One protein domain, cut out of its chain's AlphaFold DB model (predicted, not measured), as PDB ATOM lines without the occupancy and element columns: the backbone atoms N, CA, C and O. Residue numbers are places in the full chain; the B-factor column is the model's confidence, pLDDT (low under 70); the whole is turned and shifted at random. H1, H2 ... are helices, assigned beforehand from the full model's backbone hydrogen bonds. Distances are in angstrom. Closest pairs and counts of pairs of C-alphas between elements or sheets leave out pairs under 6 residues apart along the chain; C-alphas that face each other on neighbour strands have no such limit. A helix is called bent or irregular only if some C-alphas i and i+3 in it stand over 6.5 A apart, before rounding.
ATOM      1  N   SER A  16      41.489 -13.895 107.855       87.31
ATOM      2  CA  SER A  16      41.339 -15.126 108.643       87.31
ATOM      3  C   SER A  16      41.113 -14.840 110.129       87.31
ATOM      4  O   SER A  16      40.274 -15.479 110.763       87.31
ATOM      5  N   GLU A  17      41.828 -13.862 110.685       87.94
ATOM      6  CA  GLU A  17      41.643 -13.380 112.057       87.94
ATOM      7  C   GLU A  17      40.269 -12.726 112.231       87.94
ATOM      8  O   GLU A  17      39.556 -13.061 113.179       87.94
ATOM      9  N   ALA A  18      39.850 -11.897 111.269       87.25
ATOM     10  CA  ALA A  18      38.532 -11.268 111.287       87.25
ATOM     11  C   ALA A  18      37.406 -12.319 111.249       87.25
ATOM     12  O   ALA A  18      36.476 -12.280 112.056       87.25
ATOM     13  N   ASN A  19      37.529 -13.341 110.394       87.94
ATOM     14  CA  ASN A  19      36.573 -14.448 110.323       87.94
ATOM     15  C   ASN A  19      36.510 -15.244 111.639       87.94
ATOM     16  O   ASN A  19      35.428 -15.653 112.068       87.94
ATOM     17  N   ARG A  20      37.651 -15.446 112.311       90.00
ATOM     18  CA  ARG A  20      37.697 -16.104 113.624       90.00
ATOM     19  C   ARG A  20      36.969 -15.282 114.690       90.00
ATOM     20  O   ARG A  20      36.260 -15.851 115.519       90.00
ATOM     21  N   TRP A  21      37.098 -13.958 114.648       87.94
ATOM     22  CA  TRP A  21      36.344 -13.063 115.524       87.94
ATOM     23  C   TRP A  21      34.839 -13.135 115.280       87.94
ATOM     24  O   TRP A  21      34.085 -13.272 116.242       87.94
ATOM     25  N   VAL A  22      34.399 -13.144 114.020       89.38
ATOM     26  CA  VAL A  22      32.978 -13.305 113.668       89.38
ATOM     27  C   VAL A  22      32.423 -14.638 114.185       89.38
ATOM     28  O   VAL A  22      31.327 -14.675 114.741       89.38
ATOM     29  N   GLN A  23      33.184 -15.734 114.083       90.19
ATOM     30  CA  GLN A  23      32.784 -17.035 114.638       90.19
ATOM     31  C   GLN A  23      32.661 -17.012 116.167       90.19
ATOM     32  O   GLN A  23      31.709 -17.571 116.719       90.19
ATOM     33  N   ASN A  24      33.596 -16.349 116.853       91.19
ATOM     34  CA  ASN A  24      33.524 -16.166 118.302       91.19
ATOM     35  C   ASN A  24      32.293 -15.344 118.691       91.19
ATOM     36  O   ASN A  24      31.551 -15.752 119.580       91.19
ATOM     37  N   LEU A  25      32.031 -14.240 117.989       90.12
ATOM     38  CA  LEU A  25      30.856 -13.403 118.206       90.12
ATOM     39  C   LEU A  25      29.563 -14.204 117.998       90.12
ATOM     40  O   LEU A  25      28.675 -14.173 118.845       90.12
ATOM     41  N   HIS A  26      29.483 -15.003 116.932       90.56
ATOM     42  CA  HIS A  26      28.340 -15.881 116.683       90.56
ATOM     43  C   HIS A  26      28.099 -16.884 117.827       90.56
ATOM     44  O   HIS A  26      26.943 -17.154 118.176       90.56
ATOM     45  N   ARG A  27      29.176 -17.423 118.416       91.12
ATOM     46  CA  ARG A  27      29.108 -18.319 119.579       91.12
ATOM     47  C   ARG A  27      28.653 -17.583 120.837       91.12
ATOM     48  O   ARG A  27      27.820 -18.122 121.549       91.12
ATOM     49  N   ILE A  28      29.156 -16.377 121.099       91.75
ATOM     50  CA  ILE A  28      28.726 -15.568 122.251       91.75
ATOM     51  C   ILE A  28      27.224 -15.289 122.156       91.75
ATOM     52  O   ILE A  28      26.479 -15.614 123.074       91.75
ATOM     53  N   TRP A  29      26.754 -14.832 120.996       89.62
ATOM     54  CA  TRP A  29      25.329 -14.592 120.776       89.62
ATOM     55  C   TRP A  29      24.462 -15.848 120.902       89.62
ATOM     56  O   TRP A  29      23.296 -15.745 121.253       89.62
ATOM     57  N   HIS A  30      24.988 -17.040 120.610       89.31
ATOM     58  CA  HIS A  30      24.232 -18.274 120.846       89.31
ATOM     59  C   HIS A  30      23.902 -18.473 122.334       89.31
ATOM     60  O   HIS A  30      22.828 -18.973 122.652       89.31
ATOM     61  N   TRP A  31      24.793 -18.061 123.236       89.44
ATOM     62  CA  TRP A  31      24.558 -18.129 124.680       89.44
ATOM     63  C   TRP A  31      23.774 -16.926 125.211       89.44
ATOM     64  O   TRP A  31      22.985 -17.086 126.133       89.44
ATOM     65  N   GLU A  32      23.929 -15.754 124.597       90.12
ATOM     66  CA  GLU A  32      23.264 -14.523 125.041       90.12
ATOM     67  C   GLU A  32      21.770 -14.466 124.669       90.12
ATOM     68  O   GLU A  32      20.952 -13.912 125.398       90.12
ATOM     69  N   VAL A  33      21.375 -15.035 123.523       89.88
ATOM     70  CA  VAL A  33      19.973 -15.020 123.061       89.88
ATOM     71  C   VAL A  33      18.991 -15.626 124.081       89.88
ATOM     72  O   VAL A  33      17.990 -14.972 124.370       89.88
ATOM     73  N   PRO A  34      19.210 -16.829 124.648       90.31
ATOM     74  CA  PRO A  34      18.315 -17.352 125.683       90.31
ATOM     75  C   PRO A  34      18.270 -16.468 126.934       90.31
ATOM     76  O   PRO A  34      17.180 -16.226 127.455       90.31
ATOM     77  N   ASP A  35      19.426 -15.971 127.389       91.19
ATOM     78  CA  ASP A  35      19.520 -15.118 128.580       91.19
ATOM     79  C   ASP A  35      18.724 -13.823 128.390       91.19
ATOM     80  O   ASP A  35      17.868 -13.476 129.202       91.19
ATOM     81  N   THR A  36      18.898 -13.162 127.246       90.19
ATOM     82  CA  THR A  36      18.185 -11.922 126.908       90.19
ATOM     83  C   THR A  36      16.680 -12.122 126.744       90.19
ATOM     84  O   THR A  36      15.907 -11.298 127.239       90.19
ATOM     85  N   VAL A  37      16.229 -13.212 126.113       90.19
ATOM     86  CA  VAL A  37      14.791 -13.527 125.999       90.19
ATOM     87  C   VAL A  37      14.161 -13.697 127.381       90.19
ATOM     88  O   VAL A  37      13.087 -13.145 127.628       90.19
ATOM     89  N   GLN A  38      14.839 -14.397 128.296       90.50
ATOM     90  CA  GLN A  38      14.358 -14.589 129.663       90.50
ATOM     91  C   GLN A  38      14.393 -13.285 130.471       90.50
ATOM     92  O   GLN A  38      13.401 -12.912 131.096       90.50
ATOM     93  N   LYS A  39      15.515 -12.565 130.423       92.81
ATOM     94  CA  LYS A  39      15.758 -11.330 131.179       92.81
ATOM     95  C   LYS A  39      14.781 -10.215 130.823       92.81
ATOM     96  O   LYS A  39      14.326  -9.499 131.710       92.81
ATOM     97  N   TYR A  40      14.455 -10.071 129.540       91.88
ATOM     98  CA  TYR A  40      13.542  -9.033 129.059       91.88
ATOM     99  C   TYR A  40      12.108  -9.529 128.844       91.88
ATOM    100  O   TYR A  40      11.273  -8.744 128.405       91.88
ATOM    101  N   SER A  41      11.808 -10.796 129.167       90.44
ATOM    102  CA  SER A  41      10.481 -11.406 128.974       90.44
ATOM    103  C   SER A  41       9.915 -11.137 127.574       90.44
ATOM    104  O   SER A  41       8.775 -10.702 127.417       90.44
ATOM    105  N   LEU A  42      10.748 -11.331 126.548       91.06
ATOM    106  CA  LEU A  42      10.357 -11.056 125.168       91.06
ATOM    107  C   LEU A  42       9.311 -12.080 124.711       91.06
ATOM    108  O   LEU A  42       9.528 -13.282 124.843       91.06
ATOM    109  N   ASP A  43       8.228 -11.614 124.085       89.38
ATOM    110  CA  ASP A  43       7.175 -12.470 123.508       89.38
ATOM    111  C   ASP A  43       7.594 -13.071 122.148       89.38
ATOM    112  O   ASP A  43       6.847 -13.108 121.170       89.38
ATOM    113  N   ILE A  44       8.860 -13.480 122.046       87.88
ATOM    114  CA  ILE A  44       9.425 -14.112 120.857       87.88
ATOM    115  C   ILE A  44       9.909 -15.511 121.205       87.88
ATOM    116  O   ILE A  44      10.540 -15.752 122.233       87.88
ATOM    117  N   SER A  45       9.668 -16.452 120.297       89.44
ATOM    118  CA  SER A  45      10.252 -17.787 120.409       89.44
ATOM    119  C   SER A  45      11.779 -17.714 120.295       89.44
ATOM    120  O   SER A  45      12.309 -16.952 119.482       89.44
ATOM    121  N   MET A  46      12.499 -18.576 121.021       87.38
ATOM    122  CA  MET A  46      13.963 -18.698 120.914       87.38
ATOM    123  C   MET A  46      14.425 -18.896 119.461       87.38
ATOM    124  O   MET A  46      15.380 -18.267 119.013       87.38
ATOM    125  N   LYS A  47      13.672 -19.685 118.683       88.75
ATOM    126  CA  LYS A  47      13.927 -19.920 117.255       88.75
ATOM    127  C   LYS A  47      13.812 -18.642 116.414       88.75
ATOM    128  O   LYS A  47      14.534 -18.469 115.436       88.75
ATOM    129  N   HIS A  48      12.911 -17.738 116.797       90.56
ATOM    130  CA  HIS A  48      12.777 -16.431 116.158       90.56
ATOM    131  C   HIS A  48      13.972 -15.525 116.498       90.56
ATOM    132  O   HIS A  48      14.507 -14.860 115.613       90.56
ATOM    133  N   GLY A  49      14.459 -15.570 117.744       87.56
ATOM    134  CA  GLY A  49      15.698 -14.898 118.152       87.56
ATOM    135  C   GLY A  49      16.922 -15.370 117.358       87.56
ATOM    136  O   GLY A  49      17.680 -14.551 116.839       87.56
ATOM    137  N   GLU A  50      17.076 -16.683 117.173       87.56
ATOM    138  CA  GLU A  50      18.150 -17.255 116.353       87.56
ATOM    139  C   GLU A  50      18.064 -16.849 114.881       87.56
ATOM    140  O   GLU A  50      19.084 -16.510 114.278       87.56
ATOM    141  N   TYR A  51      16.858 -16.845 114.306       91.25
ATOM    142  CA  TYR A  51      16.642 -16.414 112.927       91.25
ATOM    143  C   TYR A  51      16.996 -14.934 112.736       91.25
ATOM    144  O   TYR A  51      17.692 -14.581 111.783       91.25
ATOM    145  N   ASN A  52      16.595 -14.075 113.675       90.44
ATOM    146  CA  ASN A  52      16.926 -12.651 113.644       90.44
ATOM    147  C   ASN A  52      18.433 -12.422 113.792       90.44
ATOM    148  O   ASN A  52      19.011 -11.658 113.014       90.44
ATOM    149  N   LYS A  53      19.087 -13.135 114.722       90.25
ATOM    150  CA  LYS A  53      20.551 -13.149 114.852       90.25
ATOM    151  C   LYS A  53      21.193 -13.507 113.512       90.25
ATOM    152  O   LYS A  53      22.028 -12.762 113.005       90.25
ATOM    153  N   TRP A  54      20.792 -14.630 112.924       89.31
ATOM    154  CA  TRP A  54      21.333 -15.110 111.653       89.31
ATOM    155  C   TRP A  54      21.129 -14.101 110.516       89.31
ATOM    156  O   TRP A  54      22.067 -13.822 109.772       89.31
ATOM    157  N   GLY A  55      19.949 -13.482 110.432       91.44
ATOM    158  CA  GLY A  55      19.651 -12.432 109.460       91.44
ATOM    159  C   GLY A  55      20.586 -11.222 109.573       91.44
ATOM    160  O   GLY A  55      20.999 -10.677 108.549       91.44
ATOM    161  N   MET A  56      20.974 -10.826 110.788       88.81
ATOM    162  CA  MET A  56      21.936  -9.736 111.001       88.81
ATOM    163  C   MET A  56      23.349 -10.099 110.530       88.81
ATOM    164  O   MET A  56      23.996  -9.282 109.876       88.81
ATOM    165  N   PHE A  57      23.809 -11.331 110.776       88.81
ATOM    166  CA  PHE A  57      25.098 -11.801 110.247       88.81
ATOM    167  C   PHE A  57      25.085 -11.901 108.717       88.81
ATOM    168  O   PHE A  57      26.020 -11.446 108.061       88.81
ATOM    169  N   MET A  58      24.009 -12.437 108.134       89.88
ATOM    170  CA  MET A  58      23.899 -12.619 106.683       89.88
ATOM    171  C   MET A  58      23.839 -11.298 105.914       89.88
ATOM    172  O   MET A  58      24.419 -11.199 104.835       89.88
ATOM    173  N   ARG A  59      23.222 -10.251 106.481       90.62
ATOM    174  CA  ARG A  59      23.234  -8.898 105.886       90.62
ATOM    175  C   ARG A  59      24.648  -8.359 105.655       90.62
ATOM    176  O   ARG A  59      24.854  -7.608 104.707       90.62
ATOM    177  N   GLN A  67      39.009  -4.886 108.127       86.12
ATOM    178  CA  GLN A  67      38.874  -3.776 109.079       86.12
ATOM    179  C   GLN A  67      37.417  -3.399 109.325       86.12
ATOM    180  O   GLN A  67      37.038  -3.058 110.446       86.12
ATOM    181  N   VAL A  68      36.591  -3.473 108.282       85.81
ATOM    182  CA  VAL A  68      35.148  -3.247 108.399       85.81
ATOM    183  C   VAL A  68      34.517  -4.389 109.190       85.81
ATOM    184  O   VAL A  68      33.714  -4.143 110.085       85.81
ATOM    185  N   THR A  69      34.947  -5.626 108.930       86.75
ATOM    186  CA  THR A  69      34.533  -6.811 109.696       86.75
ATOM    187  C   THR A  69      34.880  -6.675 111.180       86.75
ATOM    188  O   THR A  69      34.034  -6.918 112.047       86.75
ATOM    189  N   ASP A  70      36.098  -6.225 111.487       86.75
ATOM    190  CA  ASP A  70      36.538  -5.948 112.854       86.75
ATOM    191  C   ASP A  70      35.702  -4.859 113.520       86.75
ATOM    192  O   ASP A  70      35.318  -4.990 114.682       86.75
ATOM    193  N   LEU A  71      35.427  -3.768 112.801       86.50
ATOM    194  CA  LEU A  71      34.656  -2.652 113.328       86.50
ATOM    195  C   LEU A  71      33.223  -3.081 113.656       86.50
ATOM    196  O   LEU A  71      32.745  -2.785 114.750       86.50
ATOM    197  N   LEU A  72      32.571  -3.808 112.745       85.38
ATOM    198  CA  LEU A  72      31.234  -4.366 112.956       85.38
ATOM    199  C   LEU A  72      31.219  -5.285 114.181       85.38
ATOM    200  O   LEU A  72      30.421  -5.087 115.094       85.38
ATOM    201  N   SER A  73      32.180  -6.206 114.258       84.38
ATOM    202  CA  SER A  73      32.294  -7.133 115.388       84.38
ATOM    203  C   SER A  73      32.541  -6.401 116.712       84.38
ATOM    204  O   SER A  73      31.962  -6.744 117.740       84.38
ATOM    205  N   LYS A  74      33.373  -5.353 116.707       81.81
ATOM    206  CA  LYS A  74      33.678  -4.534 117.888       81.81
ATOM    207  C   LYS A  74      32.480  -3.716 118.365       81.81
ATOM    208  O   LYS A  74      32.334  -3.515 119.570       81.81
ATOM    209  N   ILE A  75      31.662  -3.201 117.448       82.06
ATOM    210  CA  ILE A  75      30.436  -2.474 117.797       82.06
ATOM    211  C   ILE A  75      29.456  -3.420 118.486       82.06
ATOM    212  O   ILE A  75      28.887  -3.044 119.508       82.06
ATOM    213  N   ASP A  76      29.295  -4.636 117.971       78.56
ATOM    214  CA  ASP A  76      28.394  -5.620 118.569       78.56
ATOM    215  C   ASP A  76      28.891  -6.106 119.933       78.56
ATOM    216  O   ASP A  76      28.100  -6.181 120.867       78.56
ATOM    217  N   LEU A  77      30.201  -6.321 120.104       69.50
ATOM    218  CA  LEU A  77      30.787  -6.665 121.408       69.50
ATOM    219  C   LEU A  77      30.589  -5.586 122.480       69.50
ATOM    220  O   LEU A  77      30.596  -5.909 123.657       69.50
ATOM    221  N   LYS A  78      30.442  -4.310 122.103       69.44
ATOM    222  CA  LYS A  78      30.177  -3.222 123.060       69.44
ATOM    223  C   LYS A  78      28.722  -3.153 123.530       69.44
ATOM    224  O   LYS A  78      28.427  -2.352 124.414       69.44
ATOM    225  N   LYS A  79      27.817  -3.881 122.874       63.09
ATOM    226  CA  LYS A  79      26.386  -3.917 123.208       63.09
ATOM    227  C   LYS A  79      26.021  -5.093 124.115       63.09
ATOM    228  O   LYS A  79      24.892  -5.119 124.598       63.09
TER     229      LYS A  79
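This is residues 16 to 59 and 67 to 79 of the 80 residues of an uncharacterized protein of Chiloscyllium punctatum (UniProt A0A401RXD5). One long, kinked helix, H1, makes the length of the model, and two shorter helices pack on different parts of it: H2 folds back along its later part as a helical hairpin, and H3 lies beside its earlier part. H2 and H3 are apart from each other, and the turn at residues 39 to 44 sticks out at one end. The printed part has 57 residues with three named helices, H1, H2 and H3 along the chain, and no named strand; the class is all helix. It is only just compact, close to loose, with a radius of gyration of the C-alphas of 12.2 A, and elongated, spanning 36 by 20 by 14 A.

H1, residues 16 to 39, has a kink of 36 degrees near residue 32; it is neither bent nor irregular, but only just: C-alphas 31 and 34 are 6.4 A apart. With residues 29 to 37 alone it touches H2, residues 46 to 59; the closest C-alphas, of Val 33 and Gly 49, are 6.5 A apart. This hairpin has a shallow tilt of 29 degrees, opposite ways. With residues 18 to 25 alone H1 touches H3, residues 67 to 77; the closest C-alphas, of Ala 18 and Asp 70, are 5.9 A apart. Those two run the same way at a shallow tilt of 21 degrees. In H2 and H3 every O i to N i+4 pair is within hydrogen-bond range, in H1 18 of 20.

H1 begins at C-alpha 16 (41.339, -15.126, 108.643) and measures 34.3 A from first to last C-alpha. H2 measures 20.2 A and begins at C-alpha 46 (13.963, -18.698, 120.914). H3 measures 15.0 A and ends at C-alpha 77 (30.787, -6.665, 121.408).

The C-alphas farthest apart, of Ser 16 and Asp 43, are 37.4 A apart. The link from H1 to H2 is short; the link across the cut joins H2 and H3, with residues 60 to 66 not printed and 16.8 A between C-alphas 59 and 67. Mean pLDDT of the printed part is 87.6, with residues 77 to 79 under 70.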